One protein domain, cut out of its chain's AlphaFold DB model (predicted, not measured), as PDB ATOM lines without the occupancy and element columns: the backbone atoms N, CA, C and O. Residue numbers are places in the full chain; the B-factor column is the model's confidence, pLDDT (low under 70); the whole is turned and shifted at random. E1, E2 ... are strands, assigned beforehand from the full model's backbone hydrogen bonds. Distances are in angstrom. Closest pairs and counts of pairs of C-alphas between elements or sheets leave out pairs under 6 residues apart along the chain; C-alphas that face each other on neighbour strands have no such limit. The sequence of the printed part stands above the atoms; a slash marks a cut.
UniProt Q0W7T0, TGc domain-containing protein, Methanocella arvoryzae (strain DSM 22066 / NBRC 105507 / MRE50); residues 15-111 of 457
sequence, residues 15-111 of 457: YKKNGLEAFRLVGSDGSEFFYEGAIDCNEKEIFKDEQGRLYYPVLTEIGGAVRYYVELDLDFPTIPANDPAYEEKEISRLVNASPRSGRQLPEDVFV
ATOM      1  N   TYR A  15     177.882 239.025 167.463       92.19
ATOM      2  CA  TYR A  15     178.269 238.340 168.689       92.19
ATOM      3  C   TYR A  15     177.194 238.548 169.753       92.19
ATOM      4  O   TYR A  15     176.412 239.494 169.685       92.19
ATOM      5  N   LYS A  16     177.161 237.686 170.772       88.81
ATOM      6  CA  LYS A  16     176.361 237.926 171.975       88.81
ATOM      7  C   LYS A  16     177.268 238.305 173.129       88.81
ATOM      8  O   LYS A  16     178.168 237.539 173.463       88.81
ATOM      9  N   LYS A  17     176.999 239.456 173.746       83.88
ATOM     10  CA  LYS A  17     177.665 239.937 174.959       83.88
ATOM     11  C   LYS A  17     176.603 240.348 175.969       83.88
ATOM     12  O   LYS A  17     175.688 241.090 175.636       83.88
ATOM     13  N   ASN A  18     176.656 239.790 177.180       85.31
ATOM     14  CA  ASN A  18     175.634 240.014 178.218       85.31
ATOM     15  C   ASN A  18     174.183 239.729 177.765       85.31
ATOM     16  O   ASN A  18     173.231 240.324 178.264       85.31
ATOM     17  N   GLY A  19     174.000 238.815 176.805       86.00
ATOM     18  CA  GLY A  19     172.688 238.492 176.232       86.00
ATOM     19  C   GLY A  19     172.165 239.492 175.191       86.00
ATOM     20  O   GLY A  19     171.081 239.263 174.658       86.00
ATOM     21  N   LEU A  20     172.924 240.544 174.871       83.88
ATOM     22  CA  LEU A  20     172.633 241.508 173.811       83.88
ATOM     23  C   LEU A  20     173.458 241.208 172.555       83.88
ATOM     24  O   LEU A  20     174.531 240.606 172.631       83.88
ATOM     25  N   GLU A  21     172.939 241.616 171.400       90.81
ATOM     26  CA  GLU A  21     173.680 241.597 170.138       90.81
ATOM     27  C   GLU A  21     174.786 242.656 170.175       90.81
ATOM     28  O   GLU A  21     174.556 243.803 170.561       90.81
ATOM     29  N   ALA A  22     175.992 242.257 169.788       92.31
ATOM     30  CA  ALA A  22     177.164 243.109 169.768       92.31
ATOM     31  C   ALA A  22     177.989 242.867 168.503       92.31
ATOM     32  O   ALA A  22     178.096 241.744 168.015       92.31
ATOM     33  N   PHE A  23     178.636 243.915 168.013       93.94
ATOM     34  CA  PHE A  23     179.538 243.858 166.869       93.94
ATOM     35  C   PHE A  23     180.981 243.911 167.353       93.94
ATOM     36  O   PHE A  23     181.317 244.721 168.218       93.94
ATOM     37  N   ARG A  24     181.850 243.061 166.804       94.06
ATOM     38  CA  ARG A  24     183.288 243.173 167.058       94.06
ATOM     39  C   ARG A  24     183.854 244.279 166.177       94.06
ATOM     40  O   ARG A  24     183.852 244.150 164.955       94.06
ATOM     41  N   LEU A  25     184.350 245.333 166.814       93.94
ATOM     42  CA  LEU A  25     185.005 246.449 166.152       93.94
ATOM     43  C   LEU A  25     186.513 246.350 166.325       93.94
ATOM     44  O   LEU A  25     187.004 246.108 167.430       93.94
ATOM     45  N   VAL A  26     187.228 246.557 165.225       93.19
ATOM     46  CA  VAL A  26     188.686 246.634 165.170       93.19
ATOM     47  C   VAL A  26     189.058 248.057 164.780       93.19
ATOM     48  O   VAL A  26     188.620 248.550 163.744       93.19
ATOM     49  N   GLY A  27     189.814 248.742 165.628       90.00
ATOM     50  CA  GLY A  27     190.315 250.082 165.373       90.00
ATOM     51  C   GLY A  27     191.520 250.074 164.437       90.00
ATOM     52  O   GLY A  27     192.313 249.133 164.426       90.00
ATOM     53  N   SER A  28     191.708 251.160 163.689       86.50
ATOM     54  CA  SER A  28     192.897 251.410 162.860       86.50
ATOM     55  C   SER A  28     194.208 251.458 163.655       86.50
ATOM     56  O   SER A  28     195.285 251.437 163.073       86.50
ATOM     57  N   ASP A  29     194.130 251.577 164.979       83.06
ATOM     58  CA  ASP A  29     195.251 251.522 165.919       83.06
ATOM     59  C   ASP A  29     195.505 250.105 166.472       83.06
ATOM     60  O   ASP A  29     196.403 249.908 167.292       83.06
ATOM     61  N   GLY A  30     194.722 249.109 166.046       85.62
ATOM     62  CA  GLY A  30     194.780 247.743 166.561       85.62
ATOM     63  C   GLY A  30     193.974 247.503 167.835       85.62
ATOM     64  O   GLY A  30     194.048 246.410 168.404       85.62
ATOM     65  N   SER A  31     193.228 248.498 168.322       85.75
ATOM     66  CA  SER A  31     192.284 248.294 169.418       85.75
ATOM     67  C   SER A  31     191.147 247.365 168.985       85.75
ATOM     68  O   SER A  31     190.759 247.320 167.821       85.75
ATOM     69  N   GLU A  32     190.603 246.599 169.926       91.44
ATOM     70  CA  GLU A  32     189.448 245.740 169.672       91.44
ATOM     71  C   GLU A  32     188.451 245.866 170.820       91.44
ATOM     72  O   GLU A  32     188.836 245.794 171.992       91.44
ATOM     73  N   PHE A  33     187.166 246.006 170.500       90.31
ATOM     74  CA  PHE A  33     186.091 245.914 171.486       90.31
ATOM     75  C   PHE A  33     184.775 245.440 170.868       90.31
ATOM     76  O   PHE A  33     184.628 245.326 169.654       90.31
ATOM     77  N   PHE A  34     183.814 245.143 171.739       92.25
ATOM     78  CA  PHE A  34     182.455 244.772 171.360       92.25
ATOM     79  C   PHE A  34     181.531 245.966 171.553       92.25
ATOM     80  O   PHE A  34     181.473 246.517 172.656       92.25
ATOM     81  N   TYR A  35     180.833 246.350 170.491       91.50
ATOM     82  CA  TYR A  35     179.892 247.459 170.473       91.50
ATOM     83  C   TYR A  35     178.455 246.941 170.482       91.50
ATOM     84  O   TYR A  35     178.041 246.225 169.574       91.50
ATOM     85  N   GLU A  36     177.709 247.304 171.521       90.56
ATOM     86  CA  GLU A  36     176.295 246.970 171.698       90.56
ATOM     87  C   GLU A  36     175.454 248.140 171.157       90.56
ATOM     88  O   GLU A  36     175.229 249.131 171.852       90.56
ATOM     89  N   GLY A  37     175.029 248.073 169.894       86.81
ATOM     90  CA  GLY A  37     174.250 249.141 169.262       86.81
ATOM     91  C   GLY A  37     174.154 249.003 167.747       86.81
ATOM     92  O   GLY A  37     174.796 248.142 167.160       86.81
ATOM     93  N   ALA A  38     173.354 249.857 167.105       88.12
ATOM     94  CA  ALA A  38     173.281 249.909 165.646       88.12
ATOM     95  C   ALA A  38     174.572 250.500 165.060       88.12
ATOM     96  O   ALA A  38     175.106 251.470 165.603       88.12
ATOM     97  N   ILE A  39     175.044 249.917 163.957       88.75
ATOM     98  CA  ILE A  39     176.199 250.401 163.202       88.75
ATOM     99  C   ILE A  39     175.813 250.623 161.741       88.75
ATOM    100  O   ILE A  39     175.154 249.786 161.125       88.75
ATOM    101  N   ASP A  40     176.264 251.742 161.194       89.00
ATOM    102  CA  ASP A  40     176.239 252.053 159.774       89.00
ATOM    103  C   ASP A  40     177.619 251.736 159.202       89.00
ATOM    104  O   ASP A  40     178.643 252.094 159.790       89.00
ATOM    105  N   CYS A  41     177.658 251.059 158.060       91.81
ATOM    106  CA  CYS A  41     178.889 250.584 157.432       91.81
ATOM    107  C   CYS A  41     178.963 251.072 155.981       91.81
ATOM    108  O   CYS A  41     177.933 251.211 155.321       91.81
ATOM    109  N   ASN A  42     180.168 251.315 155.455       90.38
ATOM    110  CA  ASN A  42     180.333 251.548 154.016       90.38
ATOM    111  C   ASN A  42     180.519 250.210 153.293       90.38
ATOM    112  O   ASN A  42     181.632 249.707 153.167       90.38
ATOM    113  N   GLU A  43     179.426 249.661 152.779       89.06
ATOM    114  CA  GLU A  43     179.414 248.354 152.108       89.06
ATOM    115  C   GLU A  43     180.159 248.328 150.763       89.06
ATOM    116  O   GLU A  43     180.394 247.257 150.207       89.06
ATOM    117  N   LYS A  44     180.548 249.494 150.229       86.88
ATOM    118  CA  LYS A  44     181.295 249.607 148.964       86.88
ATOM    119  C   LYS A  44     182.785 249.313 149.119       86.88
ATOM    120  O   LYS A  44     183.472 249.099 148.125       86.88
ATOM    121  N   GLU A  45     183.293 249.339 150.348       88.38
ATOM    122  CA  GLU A  45     184.704 249.113 150.645       88.38
ATOM    123  C   GLU A  45     184.846 247.876 151.520       88.38
ATOM    124  O   GLU A  45     184.460 247.887 152.687       88.38
ATOM    125  N   ILE A  46     185.422 246.817 150.957       90.06
ATOM    126  CA  ILE A  46     185.723 245.589 151.688       90.06
ATOM    127  C   ILE A  46     187.219 245.550 151.934       90.06
ATOM    128  O   ILE A  46     188.028 245.696 151.013       90.06
ATOM    129  N   PHE A  47     187.580 245.318 153.187       90.12
ATOM    130  CA  PHE A  47     188.962 245.122 153.566       90.12
ATOM    131  C   PHE A  47     189.212 243.688 153.997       90.12
ATOM    132  O   PHE A  47     188.366 243.080 154.650       90.12
ATOM    133  N   LYS A  48     190.396 243.175 153.669       90.06
ATOM    134  CA  LYS A  48     190.823 241.822 154.021       90.06
ATOM    135  C   LYS A  48     192.113 241.856 154.826       90.06
ATOM    136  O   LYS A  48     193.051 242.566 154.454       90.06
ATOM    137  N   ASP A  49     192.150 241.113 155.926       86.56
ATOM    138  CA  ASP A  49     193.366 240.946 156.726       86.56
ATOM    139  C   ASP A  49     194.224 239.750 156.273       86.56
ATOM    140  O   ASP A  49     193.849 238.977 155.389       86.56
ATOM    141  N   GLU A  50     195.387 239.579 156.905       84.38
ATOM    142  CA  GLU A  50     196.334 238.493 156.607       84.38
ATOM    143  C   GLU A  50     195.757 237.086 156.864       84.38
ATOM    144  O   GLU A  50     196.242 236.099 156.312       84.38
ATOM    145  N   GLN A  51     194.726 236.975 157.703       84.69
ATOM    146  CA  GLN A  51     194.030 235.730 158.036       84.69
ATOM    147  C   GLN A  51     192.836 235.476 157.103       84.69
ATOM    148  O   GLN A  51     192.156 234.458 157.240       84.69
ATOM    149  N   GLY A  52     192.580 236.380 156.154       86.94
ATOM    150  CA  GLY A  52     191.480 236.302 155.203       86.94
ATOM    151  C   GLY A  52     190.119 236.721 155.760       86.94
ATOM    152  O   GLY A  52     189.112 236.474 155.098       86.94
ATOM    153  N   ARG A  53     190.060 237.345 156.942       89.62
ATOM    154  CA  ARG A  53     188.818 237.912 157.487       89.62
ATOM    155  C   ARG A  53     188.474 239.196 156.749       89.62
ATOM    156  O   ARG A  53     189.361 239.982 156.416       89.62
ATOM    157  N   LEU A  54     187.180 239.390 156.514       90.81
ATOM    158  CA  LEU A  54     186.652 240.547 155.806       90.81
ATOM    159  C   LEU A  54     186.071 241.564 156.782       90.81
ATOM    160  O   LEU A  54     185.522 241.199 157.824       90.81
ATOM    161  N   TYR A  55     186.180 242.836 156.409       93.50
ATOM    162  CA  TYR A  55     185.737 243.957 157.214       93.50
ATOM    163  C   TYR A  55     185.051 245.036 156.379       93.50
ATOM    164  O   TYR A  55     185.541 245.384 155.302       93.50
ATOM    165  N   TYR A  56     183.991 245.632 156.931       94.56
ATOM    166  CA  TYR A  56     183.474 246.921 156.463       94.56
ATOM    167  C   TYR A  56     183.966 248.056 157.364       94.56
ATOM    168  O   TYR A  56     183.986 247.891 158.587       94.56
ATOM    169  N   PRO A  57     184.329 249.227 156.815       93.12
ATOM    170  CA  PRO A  57     184.603 250.398 157.631       93.12
ATOM    171  C   PRO A  57     183.285 250.927 158.215       93.12
ATOM    172  O   PRO A  57     182.269 251.057 157.524       93.12
ATOM    173  N   VAL A  58     183.311 251.230 159.506       93.25
ATOM    174  CA  VAL A  58     182.169 251.743 160.258       93.25
ATOM    175  C   VAL A  58     182.068 253.251 160.042       93.25
ATOM    176  O   VAL A  58     183.039 253.984 160.224       93.25
ATOM    177  N   LEU A  59     180.886 253.705 159.632       88.69
ATOM    178  CA  LEU A  59     180.537 255.112 159.429       88.69
ATOM    179  C   LEU A  59     179.966 255.753 160.693       88.69
ATOM    180  O   LEU A  59     180.044 256.968 160.854       88.69
ATOM    181  N   THR A  60     179.390 254.948 161.588       84.75
ATOM    182  CA  THR A  60     178.941 255.424 162.897       84.75
ATOM    183  C   THR A  60     180.127 255.970 163.689       84.75
ATOM    184  O   THR A  60     181.171 255.326 163.798       84.75
ATOM    185  N   GLU A  61     179.960 257.152 164.277       84.06
ATOM    186  CA  GLU A  61     180.969 257.758 165.142       84.06
ATOM    187  C   GLU A  61     181.037 257.008 166.477       84.06
ATOM    188  O   GLU A  61     180.286 257.280 167.414       84.06
ATOM    189  N   ILE A  62     181.944 256.036 166.572       78.81
ATOM    190  CA  ILE A  62     182.139 255.221 167.777       78.81
ATOM    191  C   ILE A  62     183.391 255.701 168.512       78.81
ATOM    192  O   ILE A  62     184.360 254.979 168.678       78.81
ATOM    193  N   GLY A  63     183.348 256.956 168.959       63.41
ATOM    194  CA  GLY A  63     184.339 257.550 169.857       63.41
ATOM    195  C   GLY A  63     185.739 257.795 169.267       63.41
ATOM    196  O   GLY A  63     186.431 256.896 168.799       63.41
ATOM    197  N   GLY A  64     186.222 259.028 169.434       73.38
ATOM    198  CA  GLY A  64     187.629 259.391 169.261       73.38
ATOM    199  C   GLY A  64     188.143 259.419 167.816       73.38
ATOM    200  O   GLY A  64     187.397 259.516 166.850       73.38
ATOM    201  N   ALA A  65     189.469 259.383 167.703       79.06
ATOM    202  CA  ALA A  65     190.244 259.537 166.471       79.06
ATOM    203  C   ALA A  65     190.315 258.290 165.576       79.06
ATOM    204  O   ALA A  65     190.818 258.352 164.452       79.06
ATOM    205  N   VAL A  66     189.910 257.143 166.119       84.25
ATOM    206  CA  VAL A  66     190.190 255.822 165.560       84.25
ATOM    207  C   VAL A  66     189.111 255.465 164.545       84.25
ATOM    208  O   VAL A  66     187.921 255.594 164.823       84.25
ATOM    209  N   ARG A  67     189.517 255.003 163.357       87.69
ATOM    210  CA  ARG A  67     188.570 254.430 162.393       87.69
ATOM    211  C   ARG A  67     188.291 252.995 162.789       87.69
ATOM    212  O   ARG A  67     189.235 252.238 162.990       87.69
ATOM    213  N   TYR A  68     187.023 252.627 162.866       93.19
ATOM    214  CA  TYR A  68     186.630 251.272 163.221       93.19
ATOM    215  C   TYR A  68     186.191 250.483 162.003       93.19
ATOM    216  O   TYR A  68     185.650 251.023 161.040       93.19
ATOM    217  N   TYR A  69     186.425 249.184 162.080       94.12
ATOM    218  CA  TYR A  69     186.083 248.203 161.074       94.12
ATOM    219  C   TYR A  69     185.288 247.093 161.755       94.12
ATOM    220  O   TYR A  69     185.684 246.627 162.826       94.12
ATOM    221  N   VAL A  70     184.168 246.674 161.170       94.56
ATOM    222  CA  VAL A  70     183.359 245.568 161.697       94.56
ATOM    223  C   VAL A  70     183.683 244.276 160.955       94.56
ATOM    224  O   VAL A  70     183.742 244.270 159.728       94.56
ATOM    225  N   GLU A  71     183.921 243.192 161.700       94.44
ATOM    226  CA  GLU A  71     184.156 241.849 161.142       94.44
ATOM    227  C   GLU A  71     182.887 241.333 160.442       94.44
ATOM    228  O   GLU A  71     181.785 241.461 160.978       94.44
ATOM    229  N   LEU A  72     183.033 240.738 159.257       92.44
ATOM    230  CA  LEU A  72     181.925 240.187 158.469       92.44
ATOM    231  C   LEU A  72     181.795 238.677 158.660       92.44
ATOM    232  O   LEU A  72     182.781 237.985 158.933       92.44
ATOM    233  N   ASP A  73     180.572 238.164 158.526       89.19
ATOM    234  CA  ASP A  73     180.320 236.727 158.557       89.19
ATOM    235  C   ASP A  73     180.582 236.102 157.176       89.19
ATOM    236  O   ASP A  73     180.035 236.541 156.163       89.19
ATOM    237  N   LEU A  74     181.456 235.092 157.136       80.69
ATOM    238  CA  LEU A  74     181.900 234.431 155.901       80.69
ATOM    239  C   LEU A  74     180.978 233.286 155.472       80.69
ATOM    240  O   LEU A  74     181.172 232.731 154.392       80.69
ATOM    241  N   ASP A  75     179.970 232.952 156.279       77.06
ATOM    242  CA  ASP A  75     179.001 231.899 155.960       77.06
ATOM    243  C   ASP A  75     178.062 232.282 154.787       77.06
ATOM    244  O   ASP A  75     177.256 231.466 154.332       77.06
ATOM    245  N   PHE A  76     178.190 233.499 154.240       59.69
ATOM    246  CA  PHE A  76     177.467 233.969 153.056       59.69
ATOM    247  C   PHE A  76     178.326 233.836 151.783       59.69
ATOM    248  O   PHE A  76     179.481 234.270 151.752       59.69
ATOM    249  N   PRO A  77     177.803 233.211 150.710       49.62
ATOM    250  CA  PRO A  77     178.642 232.660 149.658       49.62
ATOM    251  C   PRO A  77     179.202 233.742 148.732       49.62
ATOM    252  O   PRO A  77     178.457 234.388 148.004       49.62
ATOM    253  N   THR A  78     180.536 233.798 148.675       55.62
ATOM    254  CA  THR A  78     181.388 234.340 147.595       55.62
ATOM    255  C   THR A  78     181.138 235.786 147.157       55.62
ATOM    256  O   THR A  78     180.133 236.106 146.528       55.62
ATOM    257  N   ILE A  79     182.161 236.630 147.348       58.22
ATOM    258  CA  ILE A  79     182.309 237.897 146.616       58.22
ATOM    259  C   ILE A  79     182.132 237.568 145.121       58.22
ATOM    260  O   ILE A  79     182.873 236.714 144.619       58.22
ATOM    261  N   PRO A  80     181.166 238.161 144.395       58.41
ATOM    262  CA  PRO A  80     181.073 237.977 142.959       58.41
ATOM    263  C   PRO A  80     182.384 238.495 142.378       58.41
ATOM    264  O   PRO A  80     182.663 239.688 142.432       58.41
ATOM    265  N   ALA A  81     183.208 237.577 141.871       55.50
ATOM    266  CA  ALA A  81     184.623 237.793 141.572       55.50
ATOM    267  C   ALA A  81     184.917 238.856 140.490       55.50
ATOM    268  O   ALA A  81     186.051 238.950 140.045       55.50
ATOM    269  N   ASN A  82     183.924 239.626 140.033       58.00
ATOM    270  CA  ASN A  82     184.023 240.559 138.912       58.00
ATOM    271  C   ASN A  82     183.051 241.754 139.003       58.00
ATOM    272  O   ASN A  82     182.717 242.319 137.963       58.00
ATOM    273  N   ASP A  83     182.547 242.134 140.182       67.44
ATOM    274  CA  ASP A  83     181.754 243.367 140.273       67.44
ATOM    275  C   ASP A  83     182.691 244.590 140.413       67.44
ATOM    276  O   ASP A  83     183.324 244.754 141.459       67.44
ATOM    277  N   PRO A  84     182.809 245.456 139.380       67.50
ATOM    278  CA  PRO A  84     183.699 246.620 139.397       67.50
ATOM    279  C   PRO A  84     183.289 247.684 140.426       67.50
ATOM    280  O   PRO A  84     184.000 248.674 140.587       67.50
ATOM    281  N   ALA A  85     182.144 247.522 141.097       65.62
ATOM    282  CA  ALA A  85     181.695 248.418 142.154       65.62
ATOM    283  C   ALA A  85     182.449 248.240 143.485       65.62
ATOM    284  O   ALA A  85     182.250 249.060 144.383       65.62
ATOM    285  N   TYR A  86     183.298 247.212 143.619       67.38
ATOM    286  CA  TYR A  86     184.024 246.922 144.854       67.38
ATOM    287  C   TYR A  86     185.533 247.005 144.650       67.38
ATOM    288  O   TYR A  86     186.116 246.311 143.819       67.38
ATOM    289  N   GLU A  87     186.176 247.832 145.466       69.38
ATOM    290  CA  GLU A  87     187.628 247.839 145.607       69.38
ATOM    291  C   GLU A  87     187.990 246.985 146.827       69.38
ATOM    292  O   GLU A  87     187.828 247.430 147.965       69.38
ATOM    293  N   GLU A  88     188.466 245.756 146.604       73.25
ATOM    294  CA  GLU A  88     189.118 244.983 147.667       73.25
ATOM    295  C   GLU A  88     190.424 245.693 148.036       73.25
ATOM    296  O   GLU A  88     191.327 245.847 147.210       73.25
ATOM    297  N   LYS A  89     190.514 246.160 149.281       79.31
ATOM    298  CA  LYS A  89     191.708 246.827 149.802       79.31
ATOM    299  C   LYS A  89     192.393 245.920 150.812       79.31
ATOM    300  O   LYS A  89     191.786 245.439 151.768       79.31
ATOM    301  N   GLU A  90     193.689 245.713 150.624       73.50
ATOM    302  CA  GLU A  90     194.503 244.966 151.577       73.50
ATOM    303  C   GLU A  90     194.694 245.797 152.858       73.50
ATOM    304  O   GLU A  90     195.172 246.937 152.814       73.50
ATOM    305  N   ILE A  91     194.319 245.244 154.014       66.19
ATOM    306  CA  ILE A  91     194.427 245.929 155.312       66.19
ATOM    307  C   ILE A  91     195.842 245.836 155.910       66.19
ATOM    308  O   ILE A  91     196.098 246.407 156.968       66.19
ATOM    309  N   SER A  92     196.801 245.205 155.226       53.59
ATOM    310  CA  SER A  92     198.179 244.960 155.697       53.59
ATOM    311  C   SER A  92     198.944 246.223 156.131       53.59
ATOM    312  O   SER A  92     199.953 246.136 156.822       53.59
ATOM    313  N   ARG A  93     198.465 247.426 155.774       50.12
ATOM    314  CA  ARG A  93     198.999 248.715 156.267       50.12
ATOM    315  C   ARG A  93     198.287 249.292 157.497       50.12
ATOM    316  O   ARG A  93     198.829 250.188 158.132       50.12
ATOM    317  N   LEU A  94     197.084 248.823 157.806       49.53
ATOM    318  CA  LEU A  94     196.188 249.349 158.840       49.53
ATOM    319  C   LEU A  94     196.162 248.492 160.110       49.53
ATOM    320  O   LEU A  94     195.815 248.997 161.169       49.53
ATOM    321  N   VAL A  95     196.553 247.217 160.035       48.06
ATOM    322  CA  VAL A  95     196.464 246.286 161.166       48.06
ATOM    323  C   VAL A  95     197.814 245.590 161.377       48.06
ATOM    324  O   VAL A  95     197.991 244.420 161.072       48.06
ATOM    325  N   ASN A  96     198.775 246.293 161.989       47.59
ATOM    326  CA  ASN A  96     199.973 245.663 162.590       47.59
ATOM    327  C   ASN A  96     199.638 244.837 163.856       47.59
ATOM    328  O   ASN A  96     200.524 244.333 164.546       47.59
ATOM    329  N   ALA A  97     198.353 244.736 164.195       41.38
ATOM    330  CA  ALA A  97     197.836 244.119 165.404       41.38
ATOM    331  C   ALA A  97     196.682 243.166 165.085       41.38
ATOM    332  O   ALA A  97     195.704 243.105 165.829       41.38
ATOM    333  N   SER A  98     196.795 242.401 163.992       41.34
ATOM    334  CA  SER A  98     195.915 241.247 163.830       41.34
ATOM    335  C   SER A  98     196.061 240.385 165.093       41.34
ATOM    336  O   SER A  98     197.166 240.353 165.654       41.34
ATOM    337  N   PRO A  99     194.980 239.780 165.628       45.50
ATOM    338  CA  PRO A  99     194.964 239.188 166.951       45.50
ATOM    339  C   PRO A  99     196.215 238.359 167.140       45.50
ATOM    340  O   PRO A  99     196.506 237.483 166.326       45.50
ATOM    341  N   ARG A 100     196.956 238.623 168.222       44.50
ATOM    342  CA  ARG A 100     197.966 237.671 168.679       44.50
ATOM    343  C   ARG A 100     197.254 236.329 168.764       44.50
ATOM    344  O   ARG A 100     196.396 236.167 169.636       44.50
ATOM    345  N   SER A 101     197.554 235.421 167.838       43.53
ATOM    346  CA  SER A 101     197.007 234.071 167.827       43.53
ATOM    347  C   SER A 101     197.107 233.521 169.250       43.53
ATOM    348  O   SER A 101     198.210 233.374 169.774       43.53
ATOM    349  N   GLY A 102     195.962 233.333 169.915       51.03
ATOM    350  CA  GLY A 102     195.904 232.868 171.305       51.03
ATOM    351  C   GLY A 102     195.226 233.780 172.336       51.03
ATOM    352  O   GLY A 102     195.098 233.352 173.482       51.03
ATOM    353  N   ARG A 103     194.747 234.989 172.000       54.19
ATOM    354  CA  ARG A 103     193.858 235.726 172.922       54.19
ATOM    355  C   ARG A 103     192.453 235.117 172.862       54.19
ATOM    356  O   ARG A 103     191.758 235.271 171.864       54.19
ATOM    357  N   GLN A 104     192.064 234.386 173.906       65.19
ATOM    358  CA  GLN A 104     190.701 233.867 174.043       65.19
ATOM    359  C   GLN A 104     189.702 235.033 174.070       65.19
ATOM    360  O   GLN A 104     189.999 236.087 174.643       65.19
ATOM    361  N   LEU A 105     188.544 234.846 173.426       69.38
ATOM    362  CA  LEU A 105     187.410 235.760 173.570       69.38
ATOM    363  C   LEU A 105     187.083 235.919 175.066       69.38
ATOM    364  O   LEU A 105     187.256 234.954 175.817       69.38
ATOM    365  N   PRO A 106     186.634 237.104 175.514       74.62
ATOM    366  CA  PRO A 106     186.113 237.265 176.868       74.62
ATOM    367  C   PRO A 106     185.053 236.196 177.181       74.62
ATOM    368  O   PRO A 106     184.256 235.858 176.309       74.62
ATOM    369  N   GLU A 107     185.043 235.651 178.403       76.38
ATOM    370  CA  GLU A 107     184.140 234.547 178.788       76.38
ATOM    371  C   GLU A 107     182.645 234.905 178.660       76.38
ATOM    372  O   GLU A 107     181.801 234.021 178.538       76.38
ATOM    373  N   ASP A 108     182.312 236.198 178.664       74.94
ATOM    374  CA  ASP A 108     180.966 236.748 178.488       74.94
ATOM    375  C   ASP A 108     180.550 236.930 177.017       74.94
ATOM    376  O   ASP A 108     179.420 237.352 176.750       74.94
ATOM    377  N   VAL A 109     181.435 236.607 176.068       70.69
ATOM    378  CA  VAL A 109     181.195 236.724 174.628       70.69
ATOM    379  C   VAL A 109     181.110 235.347 173.983       70.69
ATOM    380  O   VAL A 109     182.053 234.559 174.018       70.69
ATOM    381  N   PHE A 110     179.999 235.076 173.303       77.81
ATOM    382  CA  PHE A 110     179.817 233.843 172.541       77.81
ATOM    383  C   PHE A 110     179.248 234.124 171.152       77.81
ATOM    384  O   PHE A 110     178.412 235.008 170.955       77.81
ATOM    385  N   VAL A 111     179.713 233.350 170.172       75.06
ATOM    386  CA  VAL A 111     179.159 233.353 168.816       75.06
ATOM    387  C   VAL A 111     177.913 232.466 168.842       75.06
ATOM    388  O   VAL A 111     178.026 231.301 169.241       75.06
TER     389      VAL A 111
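This is residues 15 to 111 of the 457 residues of the protein "TGc domain-containing protein" of Methanocella arvoryzae (strain DSM 22066 / NBRC 105507 / MRE50) (UniProt Q0W7T0). With little regular structure, two small meanders, E1 E2 E3 and E4 E5 E6, each strand the antiparallel neighbour of the one before, join through E2 and E6 into one strongly twisted, branched, mixed sheet; E7 edges it beside E4, and residues 100 to 105 stick out. The 97 printed residues hold seven named strands, E1 to E7 in chain order, and no named helix; the class is all strand, with 31 residues in strands. It is compact, radius of gyration of the C-alphas 13.7 A, spanning 40 by 28 by 26 A.

Within hydrogen-bond range, N 15 and O 22, 2.8 A, join hairpin E1, residues 15 to 17, and E2, 20 to 27. E3, residues 32 to 35, is on E2's other side, N 25 to O 33 2.9 A. E6, residues 68 to 71, is antiparallel to E2, N 26 to O 69 2.9 A, and to E5, residues 54 to 57, N 70 to O 56 2.9 A. E4, residues 45 to 48, is antiparallel to E5, N 55 to O 47 2.8 A, and parallel to E7, residues 87 to 90, N 89 to O 46 3.1 A.

E1 begins at C-alpha 15 (178.269, 238.340, 168.689); E2 is 21.4 A long; E7 ends at C-alpha 90 (194.503, 244.966, 151.577).

The farthest C-alphas, of Pro 84 and Glu 107, are 41.2 A apart. The printed part has no cut; link E6 to E7 is long. pLDDT is under 70 at residues 63, 76 to 87 and 91 to 105.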